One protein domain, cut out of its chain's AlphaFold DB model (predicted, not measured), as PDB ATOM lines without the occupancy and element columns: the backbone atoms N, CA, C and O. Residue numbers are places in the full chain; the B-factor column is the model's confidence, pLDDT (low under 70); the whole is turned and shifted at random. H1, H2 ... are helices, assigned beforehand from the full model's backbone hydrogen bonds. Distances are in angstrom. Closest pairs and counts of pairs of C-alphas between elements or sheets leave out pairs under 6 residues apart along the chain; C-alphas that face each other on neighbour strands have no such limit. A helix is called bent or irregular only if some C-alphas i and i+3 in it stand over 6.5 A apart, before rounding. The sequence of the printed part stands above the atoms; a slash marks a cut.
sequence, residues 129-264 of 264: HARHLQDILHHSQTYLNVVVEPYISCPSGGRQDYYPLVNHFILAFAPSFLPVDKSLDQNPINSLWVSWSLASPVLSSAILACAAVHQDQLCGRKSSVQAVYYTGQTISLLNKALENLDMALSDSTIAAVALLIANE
ATOM      1  N   HIS A 129     101.923 -12.535  71.483       72.12
ATOM      2  CA  HIS A 129     102.059 -13.986  71.427       72.12
ATOM      3  C   HIS A 129     103.338 -14.438  72.146       72.12
ATOM      4  O   HIS A 129     103.285 -15.325  72.996       72.12
ATOM      5  N   ALA A 130     104.476 -13.787  71.881       70.94
ATOM      6  CA  ALA A 130     105.737 -14.084  72.557       70.94
ATOM      7  C   ALA A 130     105.640 -13.891  74.080       70.94
ATOM      8  O   ALA A 130     106.083 -14.758  74.830       70.94
ATOM      9  N   ARG A 131     105.003 -12.802  74.546       76.75
ATOM     10  CA  ARG A 131     104.755 -12.571  75.981       76.75
ATOM     11  C   ARG A 131     103.849 -13.641  76.588       76.75
ATOM     12  O   ARG A 131     104.169 -14.172  77.643       76.75
ATOM     13  N   HIS A 132     102.771 -14.005  75.899       72.62
ATOM     14  CA  HIS A 132     101.848 -15.036  76.362       72.62
ATOM     15  C   HIS A 132     102.530 -16.406  76.497       72.62
ATOM     16  O   HIS A 132     102.354 -17.085  77.505       72.62
ATOM     17  N   LEU A 133     103.367 -16.789  75.527       64.31
ATOM     18  CA  LEU A 133     104.161 -18.018  75.612       64.31
ATOM     19  C   LEU A 133     105.181 -17.970  76.756       64.31
ATOM     20  O   LEU A 133     105.408 -18.983  77.414       64.31
ATOM     21  N   GLN A 134     105.772 -16.803  77.018       71.00
ATOM     22  CA  GLN A 134     106.720 -16.615  78.115       71.00
ATOM     23  C   GLN A 134     106.040 -16.741  79.490       71.00
ATOM     24  O   GLN A 134     106.580 -17.392  80.384       71.00
ATOM     25  N   ASP A 135     104.822 -16.216  79.633       71.00
ATOM     26  CA  ASP A 135     104.011 -16.373  80.846       71.00
ATOM     27  C   ASP A 135     103.566 -17.830  81.052       71.00
ATOM     28  O   ASP A 135     103.648 -18.347  82.168       71.00
ATOM     29  N   ILE A 136     103.167 -18.532  79.981       63.88
ATOM     30  CA  ILE A 136     102.845 -19.971  80.026       63.88
ATOM     31  C   ILE A 136     104.071 -20.789  80.458       63.88
ATOM     32  O   ILE A 136     103.957 -21.695  81.292       63.88
ATOM     33  N   LEU A 137     105.255 -20.465  79.932       58.91
ATOM     34  CA  LEU A 137     106.514 -21.106  80.318       58.91
ATOM     35  C   LEU A 137     106.829 -20.914  81.807       58.91
ATOM     36  O   LEU A 137     107.238 -21.867  82.469       58.91
ATOM     37  N   HIS A 138     106.583 -19.722  82.352       62.09
ATOM     38  CA  HIS A 138     106.760 -19.465  83.782       62.09
ATOM     39  C   HIS A 138     105.716 -20.178  84.653       62.09
ATOM     40  O   HIS A 138     106.066 -20.731  85.694       62.09
ATOM     41  N   HIS A 139     104.444 -20.215  84.241       51.47
ATOM     42  CA  HIS A 139     103.372 -20.840  85.031       51.47
ATOM     43  C   HIS A 139     103.465 -22.368  85.089       51.47
ATOM     44  O   HIS A 139     103.033 -23.008  86.052       51.47
ATOM     45  N   SER A 140     104.034 -22.974  84.057       49.47
ATOM     46  CA  SER A 140     104.058 -24.422  83.897       49.47
ATOM     47  C   SER A 140     105.173 -25.160  84.618       49.47
ATOM     48  O   SER A 140     105.005 -26.342  84.926       49.47
ATOM     49  N   GLN A 141     106.258 -24.471  84.978       50.84
ATOM     50  CA  GLN A 141     107.258 -25.007  85.907       50.84
ATOM     51  C   GLN A 141     106.628 -25.501  87.222       50.84
ATOM     52  O   GLN A 141     107.164 -26.400  87.864       50.84
ATOM     53  N   THR A 142     105.454 -24.982  87.585       52.41
ATOM     54  CA  THR A 142     104.689 -25.398  88.767       52.41
ATOM     55  C   THR A 142     103.910 -26.710  88.581       52.41
ATOM     56  O   THR A 142     103.757 -27.457  89.545       52.41
ATOM     57  N   TYR A 143     103.429 -27.023  87.369       44.47
ATOM     58  CA  TYR A 143     102.548 -28.177  87.112       44.47
ATOM     59  C   TYR A 143     103.306 -29.498  86.914       44.47
ATOM     60  O   TYR A 143     102.815 -30.557  87.305       44.47
ATOM     61  N   LEU A 144     104.521 -29.461  86.358       48.03
ATOM     62  CA  LEU A 144     105.306 -30.682  86.126       48.03
ATOM     63  C   LEU A 144     105.890 -31.312  87.395       48.03
ATOM     64  O   LEU A 144     106.210 -32.497  87.369       48.03
ATOM     65  N   ASN A 145     105.944 -30.580  88.512       48.22
ATOM     66  CA  ASN A 145     106.323 -31.155  89.807       48.22
ATOM     67  C   ASN A 145     105.326 -32.212  90.315       48.22
ATOM     68  O   ASN A 145     105.647 -32.940  91.249       48.22
ATOM     69  N   VAL A 146     104.125 -32.295  89.731       48.41
ATOM     70  CA  VAL A 146     103.054 -33.186  90.208       48.41
ATOM     71  C   VAL A 146     102.911 -34.454  89.355       48.41
ATOM     72  O   VAL A 146     102.442 -35.465  89.865       48.41
ATOM     73  N   VAL A 147     103.310 -34.434  88.077       50.09
ATOM     74  CA  VAL A 147     102.996 -35.526  87.125       50.09
ATOM     75  C   VAL A 147     104.212 -36.376  86.747       50.09
ATOM     76  O   VAL A 147     104.054 -37.537  86.381       50.09
ATOM     77  N   VAL A 148     105.430 -35.848  86.869       52.06
ATOM     78  CA  VAL A 148     106.643 -36.633  86.620       52.06
ATOM     79  C   VAL A 148     107.173 -37.123  87.959       52.06
ATOM     80  O   VAL A 148     107.763 -36.352  88.712       52.06
ATOM     81  N   GLU A 149     106.938 -38.399  88.275       48.34
ATOM     82  CA  GLU A 149     107.551 -39.047  89.435       48.34
ATOM     83  C   GLU A 149     109.069 -38.772  89.438       48.34
ATOM     84  O   GLU A 149     109.759 -39.150  88.485       48.34
ATOM     85  N   PRO A 150     109.626 -38.151  90.495       51.84
ATOM     86  CA  PRO A 150     111.016 -37.685  90.517       51.84
ATOM     87  C   PRO A 150     112.075 -38.808  90.529       51.84
ATOM     88  O   PRO A 150     113.263 -38.523  90.671       51.84
ATOM     89  N   TYR A 151     111.677 -40.075  90.367       48.28
ATOM     90  CA  TYR A 151     112.543 -41.250  90.505       48.28
ATOM     91  C   TYR A 151     112.629 -42.143  89.264       48.28
ATOM     92  O   TYR A 151     113.317 -43.164  89.306       48.28
ATOM     93  N   ILE A 152     112.001 -41.776  88.143       54.47
ATOM     94  CA  ILE A 152     112.228 -42.515  86.900       54.47
ATOM     95  C   ILE A 152     113.599 -42.102  86.364       54.47
ATOM     96  O   ILE A 152     113.787 -40.985  85.887       54.47
ATOM     97  N   SER A 153     114.567 -43.011  86.490       57.31
ATOM     98  CA  SER A 153     115.911 -42.929  85.920       57.31
ATOM     99  C   SER A 153     115.834 -42.486  84.459       57.31
ATOM    100  O   SER A 153     115.584 -43.293  83.565       57.31
ATOM    101  N   CYS A 154     115.996 -41.185  84.222       59.25
ATOM    102  CA  CYS A 154     115.831 -40.617  82.896       59.25
ATOM    103  C   CYS A 154     116.879 -41.250  81.959       59.25
ATOM    104  O   CYS A 154     118.074 -41.210  82.279       59.25
ATOM    105  N   PRO A 155     116.476 -41.833  80.813       59.25
ATOM    106  CA  PRO A 155     117.379 -42.589  79.941       59.25
ATOM    107  C   PRO A 155     118.527 -41.743  79.358       59.25
ATOM    108  O   PRO A 155     119.482 -42.283  78.808       59.25
ATOM    109  N   SER A 156     118.468 -40.415  79.497       59.75
ATOM    110  CA  SER A 156     119.411 -39.444  78.934       59.75
ATOM    111  C   SER A 156     120.604 -39.088  79.837       59.75
ATOM    112  O   SER A 156     121.339 -38.148  79.534       59.75
ATOM    113  N   GLY A 157     120.849 -39.826  80.926       64.88
ATOM    114  CA  GLY A 157     122.047 -39.619  81.753       64.88
ATOM    115  C   GLY A 157     122.025 -38.317  82.561       64.88
ATOM    116  O   GLY A 157     123.069 -37.708  82.782       64.88
ATOM    117  N   GLY A 158     120.838 -37.882  82.993       66.38
ATOM    118  CA  GLY A 158     120.690 -36.799  83.969       66.38
ATOM    119  C   GLY A 158     121.077 -35.410  83.463       66.38
ATOM    120  O   GLY A 158     121.485 -34.567  84.262       66.38
ATOM    121  N   ARG A 159     120.968 -35.136  82.155       80.88
ATOM    122  CA  ARG A 159     121.162 -33.762  81.684       80.88
ATOM    123  C   ARG A 159     120.060 -32.849  82.233       80.88
ATOM    124  O   ARG A 159     118.872 -33.150  82.125       80.88
ATOM    125  N   GLN A 160     120.473 -31.722  82.814       87.00
ATOM    126  CA  GLN A 160     119.589 -30.754  83.480       87.00
ATOM    127  C   GLN A 160     118.584 -30.083  82.535       87.00
ATOM    128  O   GLN A 160     117.606 -29.486  82.977       87.00
ATOM    129  N   ASP A 161     118.819 -30.177  81.232       90.00
ATOM    130  CA  ASP A 161     118.065 -29.495  80.195       90.00
ATOM    131  C   ASP A 161     116.896 -30.323  79.632       90.00
ATOM    132  O   ASP A 161     116.062 -29.787  78.904       90.00
ATOM    133  N   TYR A 162     116.772 -31.593  80.032       91.44
ATOM    134  CA  TYR A 162     115.708 -32.491  79.582       91.44
ATOM    135  C   TYR A 162     114.304 -31.987  79.955       91.44
ATOM    136  O   TYR A 162     113.467 -31.764  79.082       91.44
ATOM    137  N   TYR A 163     114.035 -31.786  81.251       92.06
ATOM    138  CA  TYR A 163     112.694 -31.416  81.721       92.06
ATOM    139  C   TYR A 163     112.209 -30.061  81.187       92.06
ATOM    140  O   TYR A 163     111.063 -29.998  80.740       92.06
ATOM    141  N   PRO A 164     113.036 -28.992  81.158       94.44
ATOM    142  CA  PRO A 164     112.630 -27.723  80.559       94.44
ATOM    143  C   PRO A 164     112.237 -27.852  79.083       94.44
ATOM    144  O   PRO A 164     111.239 -27.264  78.672       94.44
ATOM    145  N   LEU A 165     112.975 -28.645  78.299       95.44
ATOM    146  CA  LEU A 165     112.660 -28.860  76.887       95.44
ATOM    147  C   LEU A 165     111.383 -29.680  76.690       95.44
ATOM    148  O   LEU A 165     110.563 -29.320  75.850       95.44
ATOM    149  N   VAL A 166     111.180 -30.747  77.465       94.94
ATOM    150  CA  VAL A 166     109.933 -31.530  77.401       94.94
ATOM    151  C   VAL A 166     108.734 -30.662  77.788       94.94
ATOM    152  O   VAL A 166     107.710 -30.691  77.108       94.94
ATOM    153  N   ASN A 167     108.870 -29.824  78.818       93.62
ATOM    154  CA  ASN A 167     107.830 -28.869  79.198       93.62
ATOM    155  C   ASN A 167     107.517 -27.880  78.065       93.62
ATOM    156  O   ASN A 167     106.357 -27.659  77.718       93.62
ATOM    157  N   HIS A 168     108.560 -27.311  77.455       95.12
ATOM    158  CA  HIS A 168     108.421 -26.400  76.321       95.12
ATOM    159  C   HIS A 168     107.747 -27.078  75.125       95.12
ATOM    160  O   HIS A 168     106.881 -26.486  74.477       95.12
ATOM    161  N   PHE A 169     108.081 -28.344  74.862       95.56
ATOM    162  CA  PHE A 169     107.416 -29.131  73.833       95.56
ATOM    163  C   PHE A 169     105.913 -29.245  74.096       95.56
ATOM    164  O   PHE A 169     105.111 -28.932  73.223       95.56
ATOM    165  N   ILE A 170     105.537 -29.650  75.310       93.75
ATOM    166  CA  ILE A 170     104.145 -29.886  75.716       93.75
ATOM    167  C   ILE A 170     103.294 -28.620  75.585       93.75
ATOM    168  O   ILE A 170     102.158 -28.677  75.115       93.75
ATOM    169  N   LEU A 171     103.841 -27.476  75.992       92.69
ATOM    170  CA  LEU A 171     103.041 -26.272  76.221       92.69
ATOM    171  C   LEU A 171     103.122 -25.240  75.116       92.69
ATOM    172  O   LEU A 171     102.172 -24.483  74.931       92.69
ATOM    173  N   ALA A 172     104.245 -25.186  74.409       93.19
ATOM    174  CA  ALA A 172     104.462 -24.198  73.365       93.19
ATOM    175  C   ALA A 172     104.478 -24.845  71.980       93.19
ATOM    176  O   ALA A 172     103.824 -24.343  71.070       93.19
ATOM    177  N   PHE A 173     105.198 -25.959  71.806       94.56
ATOM    178  CA  PHE A 173     105.368 -26.566  70.482       94.56
ATOM    179  C   PHE A 173     104.176 -27.429  70.049       94.56
ATOM    180  O   PHE A 173     103.626 -27.222  68.977       94.56
ATOM    181  N   ALA A 174     103.742 -28.401  70.854       93.38
ATOM    182  CA  ALA A 174     102.678 -29.325  70.460       93.38
ATOM    183  C   ALA A 174     101.367 -28.600  70.075       93.38
ATOM    184  O   ALA A 174     100.791 -28.953  69.038       93.38
ATOM    185  N   PRO A 175     100.915 -27.556  70.807       91.44
ATOM    186  CA  PRO A 175      99.735 -26.778  70.424       91.44
ATOM    187  C   PRO A 175      99.910 -25.971  69.132       91.44
ATOM    188  O   PRO A 175      98.931 -25.767  68.415       91.44
ATOM    189  N   SER A 176     101.127 -25.503  68.826       90.75
ATOM    190  CA  SER A 176     101.401 -24.749  67.597       90.75
ATOM    191  C   SER A 176     101.579 -25.666  66.385       90.75
ATOM    192  O   SER A 176     101.176 -25.306  65.279       90.75
ATOM    193  N   PHE A 177     102.124 -26.865  66.597       91.12
ATOM    194  CA  PHE A 177     102.359 -27.860  65.558       91.12
ATOM    195  C   PHE A 177     101.062 -28.509  65.061       91.12
ATOM    196  O   PHE A 177     100.850 -28.624  63.853       91.12
ATOM    197  N   LEU A 178     100.170 -28.889  65.978       88.19
ATOM    198  CA  LEU A 178      98.837 -29.379  65.639       88.19
ATOM    199  C   LEU A 178      97.794 -28.535  66.379       88.19
ATOM    200  O   LEU A 178      97.464 -28.850  67.525       88.19
ATOM    201  N   PRO A 179      97.267 -27.470  65.747       83.88
ATOM    202  CA  PRO A 179      96.212 -26.666  66.339       83.88
ATOM    203  C   PRO A 179      94.919 -27.483  66.343       83.88
ATOM    204  O   PRO A 179      94.171 -27.515  65.366       83.88
ATOM    205  N   VAL A 180      94.685 -28.195  67.441       83.50
ATOM    206  CA  VAL A 180      93.426 -28.896  67.689       83.50
ATOM    207  C   VAL A 180      92.385 -27.869  68.144       83.50
ATOM    208  O   VAL A 180      92.718 -26.901  68.830       83.50
ATOM    209  N   ASP A 181      91.128 -28.054  67.733       79.38
ATOM    210  CA  ASP A 181      90.023 -27.229  68.223       79.38
ATOM    211  C   ASP A 181      89.981 -27.267  69.757       79.38
ATOM    212  O   ASP A 181      90.188 -28.317  70.366       79.38
ATOM    213  N   LYS A 182      89.693 -26.124  70.384       76.06
ATOM    214  CA  LYS A 182      89.663 -25.974  71.847       76.06
ATOM    215  C   LYS A 182      88.633 -26.889  72.510       76.06
ATOM    216  O   LYS A 182      88.695 -27.077  73.715       76.06
ATOM    217  N   SER A 183      87.682 -27.419  71.740       77.50
ATOM    218  CA  SER A 183      86.690 -28.393  72.200       77.50
ATOM    219  C   SER A 183      87.257 -29.798  72.425       77.50
ATOM    220  O   SER A 183      86.603 -30.623  73.055       77.50
ATOM    221  N   LEU A 184      88.423 -30.108  71.857       71.25
ATOM    222  CA  LEU A 184      89.144 -31.352  72.099       71.25
ATOM    223  C   LEU A 184      90.197 -31.048  73.161       71.25
ATOM    224  O   LEU A 184      91.309 -30.630  72.849       71.25
ATOM    225  N   ASP A 185      89.827 -31.263  74.422       68.62
ATOM    226  CA  ASP A 185      90.619 -30.919  75.613       68.62
ATOM    227  C   ASP A 185      92.029 -31.546  75.658       68.62
ATOM    228  O   ASP A 185      92.820 -31.251  76.554       68.62
ATOM    229  N   GLN A 186      92.377 -32.429  74.716       75.88
ATOM    230  CA  GLN A 186      93.667 -33.105  74.670       75.88
ATOM    231  C   GLN A 186      94.237 -33.121  73.255       75.88
ATOM    232  O   GLN A 186      93.731 -33.795  72.357       75.88
ATOM    233  N   ASN A 187      95.356 -32.420  73.073       84.38
ATOM    234  CA  ASN A 187      96.186 -32.591  71.893       84.38
ATOM    235  C   ASN A 187      96.869 -33.972  71.976       84.38
ATOM    236  O   ASN A 187      97.649 -34.192  72.908       84.38
ATOM    237  N   PRO A 188      96.624 -34.896  71.028       83.94
ATOM    238  CA  PRO A 188      97.193 -36.241  71.082       83.94
ATOM    239  C   PRO A 188      98.726 -36.231  71.043       83.94
ATOM    240  O   PRO A 188      99.354 -37.139  71.573       83.94
ATOM    241  N   ILE A 189      99.345 -35.193  70.476       87.81
ATOM    242  CA  ILE A 189     100.804 -35.036  70.460       87.81
ATOM    243  C   ILE A 189     101.339 -34.764  71.868       87.81
ATOM    244  O   ILE A 189     102.402 -35.254  72.235       87.81
ATOM    245  N   ASN A 190     100.588 -34.026  72.682       86.00
ATOM    246  CA  ASN A 190     100.981 -33.737  74.055       86.00
ATOM    247  C   ASN A 190     100.939 -35.009  74.924       86.00
ATOM    248  O   ASN A 190     101.904 -35.314  75.615       86.00
ATOM    249  N   SER A 191      99.867 -35.801  74.855       85.38
ATOM    250  CA  SER A 191      99.722 -36.984  75.716       85.38
ATOM    251  C   SER A 191     100.392 -38.244  75.152       85.38
ATOM    252  O   SER A 191     101.180 -38.901  75.840       85.38
ATOM    253  N   LEU A 192     100.113 -38.601  73.894       90.56
ATOM    254  CA  LEU A 192     100.591 -39.856  73.308       90.56
ATOM    255  C   LEU A 192     102.076 -39.786  72.972       90.56
ATOM    256  O   LEU A 192     102.822 -40.672  73.372       90.56
ATOM    257  N   TRP A 193     102.548 -38.738  72.291       93.25
ATOM    258  CA  TRP A 193     103.952 -38.727  71.860       93.25
ATOM    259  C   TRP A 193     104.913 -38.557  73.031       93.25
ATOM    260  O   TRP A 193     105.972 -39.176  73.030       93.25
ATOM    261  N   VAL A 194     104.537 -37.797  74.062       91.25
ATOM    262  CA  VAL A 194     105.351 -37.686  75.278       91.25
ATOM    263  C   VAL A 194     105.420 -39.026  75.999       91.25
ATOM    264  O   VAL A 194     106.517 -39.453  76.349       91.25
ATOM    265  N   SER A 195     104.298 -39.735  76.158       91.56
ATOM    266  CA  SER A 195     104.321 -41.068  76.779       91.56
ATOM    267  C   SER A 195     105.145 -42.076  75.966       91.56
ATOM    268  O   SER A 195     105.976 -42.783  76.533       91.56
ATOM    269  N   TRP A 196     105.019 -42.085  74.636       94.31
ATOM    270  CA  TRP A 196     105.837 -42.925  73.752       94.31
ATOM    271  C   TRP A 196     107.315 -42.547  73.773       94.31
ATOM    272  O   TRP A 196     108.176 -43.419  73.659       94.31
ATOM    273  N   SER A 197     107.633 -41.268  73.966       94.56
ATOM    274  CA  SER A 197     109.018 -40.809  74.062       94.56
ATOM    275  C   SER A 197     109.754 -41.408  75.262       94.56
ATOM    276  O   SER A 197     110.960 -41.612  75.195       94.56
ATOM    277  N   LEU A 198     109.035 -41.772  76.330       91.88
ATOM    278  CA  LEU A 198     109.630 -42.457  77.480       91.88
ATOM    279  C   LEU A 198     110.091 -43.879  77.124       91.88
ATOM    280  O   LEU A 198     111.049 -44.376  77.708       91.88
ATOM    281  N   ALA A 199     109.429 -44.516  76.154       93.81
ATOM    282  CA  ALA A 199     109.760 -45.855  75.669       93.81
ATOM    283  C   ALA A 199     110.695 -45.850  74.444       93.81
ATOM    284  O   ALA A 199     111.368 -46.847  74.188       93.81
ATOM    285  N   SER A 200     110.752 -44.749  73.686       95.75
ATOM    286  CA  SER A 200     111.540 -44.651  72.456       95.75
ATOM    287  C   SER A 200     112.603 -43.551  72.529       95.75
ATOM    288  O   SER A 200     112.270 -42.363  72.466       95.75
ATOM    289  N   PRO A 201     113.903 -43.909  72.559       96.12
ATOM    290  CA  PRO A 201     114.973 -42.915  72.578       96.12
ATOM    291  C   PRO A 201     114.997 -42.066  71.299       96.12
ATOM    292  O   PRO A 201     115.366 -40.895  71.352       96.12
ATOM    293  N   VAL A 202     114.569 -42.632  70.161       97.25
ATOM    294  CA  VAL A 202     114.467 -41.928  68.873       97.25
ATOM    295  C   VAL A 202     113.470 -40.774  68.995       97.25
ATOM    296  O   VAL A 202     113.830 -39.621  68.751       97.25
ATOM    297  N   LEU A 203     112.250 -41.060  69.461       97.06
ATOM    298  CA  LEU A 203     111.209 -40.045  69.626       97.06
ATOM    299  C   LEU A 203     111.555 -39.038  70.730       97.06
ATOM    300  O   LEU A 203     111.357 -37.842  70.536       97.06
ATOM    301  N   SER A 204     112.133 -39.491  71.847       96.69
ATOM    302  CA  SER A 204     112.625 -38.603  72.911       96.69
ATOM    303  C   SER A 204     113.624 -37.580  72.377       96.69
ATOM    304  O   SER A 204     113.437 -36.377  72.557       96.69
ATOM    305  N   SER A 205     114.644 -38.033  71.639       97.00
ATOM    306  CA  SER A 205     115.637 -37.129  71.053       97.00
ATOM    307  C   SER A 205     115.024 -36.147  70.048       97.00
ATOM    308  O   SER A 205     115.381 -34.968  70.070       97.00
ATOM    309  N   ALA A 206     114.047 -36.593  69.249       97.56
ATOM    310  CA  ALA A 206     113.349 -35.749  68.283       97.56
ATOM    311  C   ALA A 206     112.515 -34.655  68.962       97.56
ATOM    312  O   ALA A 206     112.555 -33.500  68.538       97.56
ATOM    313  N   ILE A 207     111.800 -34.993  70.043       96.88
ATOM    314  CA  ILE A 207     111.047 -34.031  70.860       96.88
ATOM    315  C   ILE A 207     111.979 -32.958  71.427       96.88
ATOM    316  O   ILE A 207     111.693 -31.767  71.299       96.88
ATOM    317  N   LEU A 208     113.117 -33.365  71.998       96.56
ATOM    318  CA  LEU A 208     114.103 -32.432  72.552       96.56
ATOM    319  C   LEU A 208     114.716 -31.541  71.463       96.56
ATOM    320  O   LEU A 208     114.891 -30.344  71.681       96.56
ATOM    321  N   ALA A 209     114.992 -32.099  70.280       97.31
ATOM    322  CA  ALA A 209     115.482 -31.336  69.136       97.31
ATOM    323  C   ALA A 209     114.471 -30.262  68.699       97.31
ATOM    324  O   ALA A 209     114.844 -29.095  68.581       97.31
ATOM    325  N   CYS A 210     113.194 -30.628  68.540       96.56
ATOM    326  CA  CYS A 210     112.127 -29.682  68.185       96.56
ATOM    327  C   CYS A 210     111.955 -28.592  69.229       96.56
ATOM    328  O   CYS A 210     111.900 -27.412  68.892       96.56
ATOM    329  N   ALA A 211     111.901 -28.979  70.503       96.81
ATOM    330  CA  ALA A 211     111.757 -28.034  71.594       96.81
ATOM    331  C   ALA A 211     112.902 -27.014  71.600       96.81
ATOM    332  O   ALA A 211     112.646 -25.813  71.675       96.81
ATOM    333  N   ALA A 212     114.148 -27.475  71.459       97.00
ATOM    334  CA  ALA A 212     115.316 -26.602  71.459       97.00
ATOM    335  C   ALA A 212     115.317 -25.644  70.254       97.00
ATOM    336  O   ALA A 212     115.514 -24.443  70.430       97.00
ATOM    337  N   VAL A 213     115.030 -26.147  69.046       97.12
ATOM    338  CA  VAL A 213     114.931 -25.314  67.832       97.12
ATOM    339  C   VAL A 213     113.817 -24.277  67.968       97.12
ATOM    340  O   VAL A 213     114.044 -23.093  67.722       97.12
ATOM    341  N   HIS A 214     112.632 -24.695  68.411       96.19
ATOM    342  CA  HIS A 214     111.496 -23.799  68.607       96.19
ATOM    343  C   HIS A 214     111.795 -22.723  69.660       96.19
ATOM    344  O   HIS A 214     111.471 -21.553  69.469       96.19
ATOM    345  N   GLN A 215     112.450 -23.089  70.764       96.25
ATOM    346  CA  GLN A 215     112.861 -22.133  71.791       96.25
ATOM    347  C   GLN A 215     113.875 -21.111  71.255       96.25
ATOM    348  O   GLN A 215     113.769 -19.923  71.562       96.25
ATOM    349  N   ASP A 216     114.841 -21.539  70.438       96.25
ATOM    350  CA  ASP A 216     115.791 -20.627  69.796       96.25
ATOM    351  C   ASP A 216     115.084 -19.652  68.849       96.25
ATOM    352  O   ASP A 216     115.353 -18.448  68.906       96.25
ATOM    353  N   GLN A 217     114.133 -20.147  68.051       95.19
ATOM    354  CA  GLN A 217     113.327 -19.335  67.135       95.19
ATOM    355  C   GLN A 217     112.498 -18.277  67.872       95.19
ATOM    356  O   GLN A 217     112.538 -17.108  67.487       95.19
ATOM    357  N   LEU A 218     111.812 -18.643  68.962       92.88
ATOM    358  CA  LEU A 218     111.043 -17.689  69.776       92.88
ATOM    359  C   LEU A 218     111.922 -16.597  70.397       92.88
ATOM    360  O   LEU A 218     111.472 -15.472  70.598       92.88
ATOM    361  N   CYS A 219     113.185 -16.909  70.686       93.88
ATOM    362  CA  CYS A 219     114.150 -15.935  71.188       93.88
ATOM    363  C   CYS A 219     114.879 -15.157  70.076       93.88
ATOM    364  O   CYS A 219     115.783 -14.380  70.391       93.88
ATOM    365  N   GLY A 220     114.568 -15.386  68.795       93.75
ATOM    366  CA  GLY A 220     115.284 -14.779  67.668       93.75
ATOM    367  C   GLY A 220     116.761 -15.188  67.582       93.75
ATOM    368  O   GLY A 220     117.583 -14.454  67.028       93.75
ATOM    369  N   ARG A 221     117.129 -16.336  68.162       95.19
ATOM    370  CA  ARG A 221     118.502 -16.852  68.184       95.19
ATOM    371  C   ARG A 221     118.733 -17.810  67.017       95.19
ATOM    372  O   ARG A 221     117.829 -18.493  66.547       95.19
ATOM    373  N   LYS A 222     119.985 -17.882  66.558       94.38
ATOM    374  CA  LYS A 222     120.445 -18.983  65.693       94.38
ATOM    375  C   LYS A 222     120.460 -20.285  66.502       94.38
ATOM    376  O   LYS A 222     120.542 -20.220  67.725       94.38
ATOM    377  N   SER A 223     120.447 -21.438  65.824       93.69
ATOM    378  CA  SER A 223     120.478 -22.753  66.479       93.69
ATOM    379  C   SER A 223     121.570 -22.839  67.542       93.69
ATOM    380  O   SER A 223     122.762 -22.696  67.254       93.69
ATOM    381  N   SER A 224     121.140 -23.077  68.774       96.38
ATOM    382  CA  SER A 224     121.991 -23.276  69.935       96.38
ATOM    383  C   SER A 224     122.766 -24.591  69.839       96.38
ATOM    384  O   SER A 224     122.405 -25.518  69.110       96.38
ATOM    385  N   VAL A 225     123.827 -24.706  70.643       95.88
ATOM    386  CA  VAL A 225     124.586 -25.959  70.803       95.88
ATOM    387  C   VAL A 225     123.661 -27.110  71.208       95.88
ATOM    388  O   VAL A 225     123.845 -28.239  70.762       95.88
ATOM    389  N   GLN A 226     122.644 -26.816  72.015       95.75
ATOM    390  CA  GLN A 226     121.653 -27.777  72.472       95.75
ATOM    391  C   GLN A 226     120.774 -28.285  71.321       95.75
ATOM    392  O   GLN A 226     120.647 -29.498  71.143       95.75
ATOM    393  N   ALA A 227     120.243 -27.378  70.496       96.44
ATOM    394  CA  ALA A 227     119.469 -27.733  69.310       96.44
ATOM    395  C   ALA A 227     120.288 -28.591  68.333       96.44
ATOM    396  O   ALA A 227     119.824 -29.639  67.881       96.44
ATOM    397  N   VAL A 228     121.538 -28.196  68.063       96.38
ATOM    398  CA  VAL A 228     122.451 -28.955  67.193       96.38
ATOM    399  C   VAL A 228     122.747 -30.340  67.776       96.38
ATOM    400  O   VAL A 228     122.709 -31.332  67.046       96.38
ATOM    401  N   TYR A 229     123.002 -30.427  69.085       96.19
ATOM    402  CA  TYR A 229     123.280 -31.687  69.771       96.19
ATOM    403  C   TYR A 229     122.117 -32.676  69.646       96.19
ATOM    404  O   TYR A 229     122.324 -33.799  69.181       96.19
ATOM    405  N   TYR A 230     120.899 -32.266  70.011       97.00
ATOM    406  CA  TYR A 230     119.738 -33.157  69.954       97.00
ATOM    407  C   TYR A 230     119.342 -33.508  68.523       97.00
ATOM    408  O   TYR A 230     118.975 -34.651  68.260       97.00
ATOM    409  N   THR A 231     119.496 -32.580  67.576       97.06
ATOM    410  CA  THR A 231     119.287 -32.872  66.150       97.06
ATOM    411  C   THR A 231     120.260 -33.951  65.670       97.06
ATOM    412  O   THR A 231     119.842 -34.952  65.089       97.06
ATOM    413  N   GLY A 232     121.554 -33.813  65.980       97.38
ATOM    414  CA  GLY A 232     122.562 -34.820  65.639       97.38
ATOM    415  C   GLY A 232     122.303 -36.177  66.306       97.38
ATOM    416  O   GLY A 232     122.431 -37.219  65.659       97.38
ATOM    417  N   GLN A 233     121.884 -36.175  67.575       96.81
ATOM    418  CA  GLN A 233     121.504 -37.394  68.293       96.81
ATOM    419  C   GLN A 233     120.294 -38.078  67.643       96.81
ATOM    420  O   GLN A 233     120.328 -39.291  67.437       96.81
ATOM    421  N   THR A 234     119.277 -37.304  67.260       97.75
ATOM    422  CA  THR A 234     118.073 -37.804  66.583       97.75
ATOM    423  C   THR A 234     118.421 -38.455  65.251       97.75
ATOM    424  O   THR A 234     118.023 -39.589  65.006       97.75
ATOM    425  N   ILE A 235     119.226 -37.791  64.416       97.81
ATOM    426  CA  ILE A 235     119.669 -38.333  63.120       97.81
ATOM    427  C   ILE A 235     120.462 -39.633  63.315       97.81
ATOM    428  O   ILE A 235     120.239 -40.608  62.600       97.81
ATOM    429  N   SER A 236     121.362 -39.678  64.301       97.81
ATOM    430  CA  SER A 236     122.136 -40.886  64.619       97.81
ATOM    431  C   SER A 236     121.238 -42.057  65.032       97.81
ATOM    432  O   SER A 236     121.418 -43.178  64.555       97.81
ATOM    433  N   LEU A 237     120.249 -41.800  65.892       97.38
ATOM    434  CA  LEU A 237     119.295 -42.810  66.349       97.38
ATOM    435  C   LEU A 237     118.343 -43.258  65.233       97.38
ATOM    436  O   LEU A 237     118.071 -44.450  65.126       97.38
ATOM    437  N   LEU A 238     117.894 -42.339  64.377       97.88
ATOM    438  CA  LEU A 238     117.083 -42.656  63.201       97.88
ATOM    439  C   LEU A 238     117.841 -43.538  62.218       97.88
ATOM    440  O   LEU A 238     117.307 -44.557  61.803       97.88
ATOM    441  N   ASN A 239     119.093 -43.208  61.896       98.00
ATOM    442  CA  ASN A 239     119.897 -44.033  60.995       98.00
ATOM    443  C   ASN A 239     120.014 -45.475  61.511       98.00
ATOM    444  O   ASN A 239     119.795 -46.406  60.747       98.00
ATOM    445  N   LYS A 240     120.242 -45.657  62.820       97.62
ATOM    446  CA  LYS A 240     120.242 -46.987  63.452       97.62
ATOM    447  C   LYS A 240     118.873 -47.667  63.398       97.62
ATOM    448  O   LYS A 240     118.797 -48.867  63.167       97.62
ATOM    449  N   ALA A 241     117.789 -46.924  63.622       96.88
ATOM    450  CA  ALA A 241     116.435 -47.470  63.544       96.88
ATOM    451  C   ALA A 241     116.077 -47.915  62.116       96.88
ATOM    452  O   ALA A 241     115.395 -48.918  61.952       96.88
ATOM    453  N   LEU A 242     116.571 -47.211  61.092       96.69
ATOM    454  CA  LEU A 242     116.331 -47.515  59.680       96.69
ATOM    455  C   LEU A 242     117.099 -48.746  59.170       96.69
ATOM    456  O   LEU A 242     116.732 -49.297  58.134       96.69
ATOM    457  N   GLU A 243     118.127 -49.208  59.885       97.56
ATOM    458  CA  GLU A 243     118.832 -50.461  59.570       97.56
ATOM    459  C   GLU A 243     117.968 -51.709  59.842       97.56
ATOM    460  O   GLU A 243     118.232 -52.776  59.287       97.56
ATOM    461  N   ASN A 244     116.921 -51.588  60.667       96.19
ATOM    462  CA  ASN A 244     116.002 -52.672  61.009       96.19
ATOM    463  C   ASN A 244     114.572 -52.323  60.565       96.19
ATOM    464  O   ASN A 244     113.999 -51.349  61.042       96.19
ATOM    465  N   LEU A 245     113.974 -53.142  59.693       94.44
ATOM    466  CA  LEU A 245     112.659 -52.867  59.102       94.44
ATOM    467  C   LEU A 245     111.538 -52.695  60.146       94.44
ATOM    468  O   LEU A 245     110.703 -51.803  59.989       94.44
ATOM    469  N   ASP A 246     111.543 -53.490  61.218       95.69
ATOM    470  CA  ASP A 246     110.510 -53.428  62.261       95.69
ATOM    471  C   ASP A 246     110.597 -52.111  63.047       95.69
ATOM    472  O   ASP A 246     109.587 -51.480  63.360       95.69
ATOM    473  N   MET A 247     111.819 -51.643  63.317       94.38
ATOM    474  CA  MET A 247     112.059 -50.363  63.993       94.38
ATOM    475  C   MET A 247     111.822 -49.167  63.064       94.38
ATOM    476  O   MET A 247     111.305 -48.133  63.508       94.38
ATOM    477  N   ALA A 248     112.173 -49.308  61.783       95.19
ATOM    478  CA  ALA A 248     112.008 -48.291  60.750       95.19
ATOM    479  C   ALA A 248     110.539 -47.888  60.566       95.19
ATOM    480  O   ALA A 248     110.245 -46.712  60.360       95.19
ATOM    481  N   LEU A 249     109.626 -48.858  60.674       95.88
ATOM    482  CA  LEU A 249     108.185 -48.654  60.507       95.88
ATOM    483  C   LEU A 249     107.436 -48.418  61.824       95.88
ATOM    484  O   LEU A 249     106.213 -48.302  61.810       95.88
ATOM    485  N   SER A 250     108.136 -48.337  62.957       97.00
ATOM    486  CA  SER A 250     107.482 -48.052  64.234       97.00
ATOM    487  C   SER A 250     106.907 -46.630  64.272       97.00
ATOM    488  O   SER A 250     107.521 -45.681  63.771       97.00
ATOM    489  N   ASP A 251     105.770 -46.456  64.950       96.38
ATOM    490  CA  ASP A 251     105.107 -45.153  65.113       96.38
ATOM    491  C   ASP A 251     106.045 -44.088  65.700       96.38
ATOM    492  O   ASP A 251     105.991 -42.920  65.322       96.38
ATOM    493  N   SER A 252     106.961 -44.493  66.585       96.56
ATOM    494  CA  SER A 252     107.968 -43.598  67.163       96.56
ATOM    495  C   SER A 252     108.972 -43.080  66.134       96.56
ATOM    496  O   SER A 252     109.335 -41.905  66.179       96.56
ATOM    497  N   THR A 253     109.421 -43.931  65.206       97.62
ATOM    498  CA  THR A 253     110.326 -43.529  64.120       97.62
ATOM    499  C   THR A 253     109.608 -42.600  63.147       97.62
ATOM    500  O   THR A 253     110.147 -41.554  62.786       97.62
ATOM    501  N   ILE A 254     108.362 -42.922  62.786       97.00
ATOM    502  CA  ILE A 254     107.536 -42.084  61.904       97.00
ATOM    503  C   ILE A 254     107.284 -40.708  62.541       97.00
ATOM    504  O   ILE A 254     107.487 -39.681  61.890       97.00
ATOM    505  N   ALA A 255     106.912 -40.670  63.825       96.38
ATOM    506  CA  ALA A 255     106.716 -39.427  64.570       96.38
ATOM    507  C   ALA A 255     108.010 -38.604  64.667       96.38
ATOM    508  O   ALA A 255     107.985 -37.394  64.450       96.38
ATOM    509  N   ALA A 256     109.156 -39.245  64.921       97.25
ATOM    510  CA  ALA A 256     110.450 -38.566  64.961       97.25
ATOM    511  C   ALA A 256     110.831 -37.934  63.611       97.25
ATOM    512  O   ALA A 256     111.328 -36.808  63.578       97.25
ATOM    513  N   VAL A 257     110.561 -38.617  62.494       97.31
ATOM    514  CA  VAL A 257     110.768 -38.057  61.147       97.31
ATOM    515  C   VAL A 257     109.831 -36.874  60.896       97.31
ATOM    516  O   VAL A 257     110.283 -35.837  60.414       97.31
ATOM    517  N   ALA A 258     108.550 -36.987  61.262       96.38
ATOM    518  CA  ALA A 258     107.590 -35.891  61.129       96.38
ATOM    519  C   ALA A 258     108.021 -34.644  61.923       96.38
ATOM    520  O   ALA A 258     107.948 -33.529  61.411       96.38
ATOM    521  N   LEU A 259     108.527 -34.848  63.140       96.38
ATOM    522  CA  LEU A 259     109.087 -33.806  63.997       96.38
ATOM    523  C   LEU A 259     110.322 -33.128  63.382       96.38
ATOM    524  O   LEU A 259     110.419 -31.905  63.402       96.38
ATOM    525  N   LEU A 260     111.242 -33.887  62.780       96.38
ATOM    526  CA  LEU A 260     112.397 -33.297  62.093       96.38
ATOM    527  C   LEU A 260     111.992 -32.454  60.880       96.38
ATOM    528  O   LEU A 260     112.534 -31.368  60.703       96.38
ATOM    529  N   ILE A 261     111.025 -32.920  60.084       95.88
ATOM    530  CA  ILE A 261     110.507 -32.166  58.931       95.88
ATOM    531  C   ILE A 261     109.840 -30.863  59.389       95.88
ATOM    532  O   ILE A 261     109.938 -29.847  58.709       95.88
ATOM    533  N   ALA A 262     109.174 -30.877  60.545       92.56
ATOM    534  CA  ALA A 262     108.520 -29.698  61.103       92.56
ATOM    535  C   ALA A 262     109.495 -28.591  61.542       92.56
ATOM    536  O   ALA A 262     109.076 -27.444  61.688       92.56
ATOM    537  N   ASN A 263     110.768 -28.930  61.766       87.25
ATOM    538  CA  ASN A 263     111.794 -27.988  62.216       87.25
ATOM    539  C   ASN A 263     112.525 -27.260  61.075       87.25
ATOM    540  O   ASN A 263     113.319 -26.364  61.374       87.25
ATOM    541  N   GLU A 264     112.309 -27.647  59.812       77.94
ATOM    542  CA  GLU A 264     112.891 -26.984  58.627       77.94
ATOM    543  C   GLU A 264     112.117 -25.725  58.202       77.94
ATOM    544  O   GLU A 264     112.785 -24.705  57.900       77.94
TER     545      GLU A 264
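What this domain is: This is residues 129 to 264 of the 264 residues of an uncharacterized protein of Coleophoma cylindrospora (UniProt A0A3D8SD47). A long helix, H5, runs through the middle, with H6 folded back along it and H8 beside it as a three-helix up-and-down bundle, each helix running against the one before it in the chain. The kinked helix H3 crosses H5 on the side away from H6, H4 folds back on H3, and H1 packs on H3 at one end of the whole. The printed part has 136 residues with eight named helices, H1 to H8 in chain order, and no named strand, so its class is all helix. It is compact, with a radius of gyration of the C-alphas of 14.7 A, and spans 43 by 33 by 31 A.

How they stand to each other: Start at H5, residues 201 to 218, the hub, touching four helices. H6, residues 225 to 242, touches it in a helical hairpin, at a shallow tilt of 31 degrees, opposite ways; look at the closest C-alphas, Ala 209 and Tyr 230, 4.7 A apart. With residues 202 to 210 alone, H5 touches H8, residues 251 to 262, at a shallow tilt of 20 degrees, the same way; the closest C-alphas, Leu 203 and Ala 256, are 5.0 A apart. With residues 207 to 215 alone, H5 touches H3, residues 162 to 177, only just about perpendicular at 72 degrees; the closest C-alphas, Phe 169 and Ala 211, are 5.0 A apart. H3 forms a helical hairpin with H4, residues 188 to 199, at 32 degrees, shallow but only just; the closest C-alphas, Ile 170 and Asn 190, are 5.3 A apart. H4 and H5 touch only at the corner, closest at the C-alphas of Ser 197 and Ser 204, 4.4 A apart. With residues 167 to 172 alone, H3 touches H1, residues 129 to 140, closest at the C-alphas of Leu 133 and Ala 172, 6.6 A apart. H2, residues 144 to 147, touches no helix. H7, residues 245 to 248, touches H6 only at the corner, closest at the C-alphas of Leu 242 and Ala 248, 4.5 A apart. Every O i to N i+4 pair is within hydrogen-bond range in H1, H5, H6 and H8, against 9 of 12 in H3 and 6 of 8 in H4; H2 and H7 are too short for such a pair.

Where its parts are: Find C-alpha 201 at (114.973, -42.915, 72.578); from there H5 runs 25.7 A to C-alpha 218, and H6 is 25.6 A long. H3, 19.9 A long, has a kink of 36 degrees near residue 169 and is only just irregular: C-alphas 171 and 174 are 6.53 A apart. H1 begins at C-alpha 129, (102.059, -13.986, 71.427), and H8 ends at C-alpha 262, (108.520, -29.698, 61.103).

The domain as a whole: The two C-alphas farthest apart, Arg 131 and Leu 245, are 44.4 A apart. The printed part has no cut and ends at Glu 264, the chain's last residue. The link from H2 to H3, residues 148 to 161, is long. In this model, pLDDT is under 70 at residue 133, residues 136 to 158 and residue 185; the mean of the printed part is 85.3.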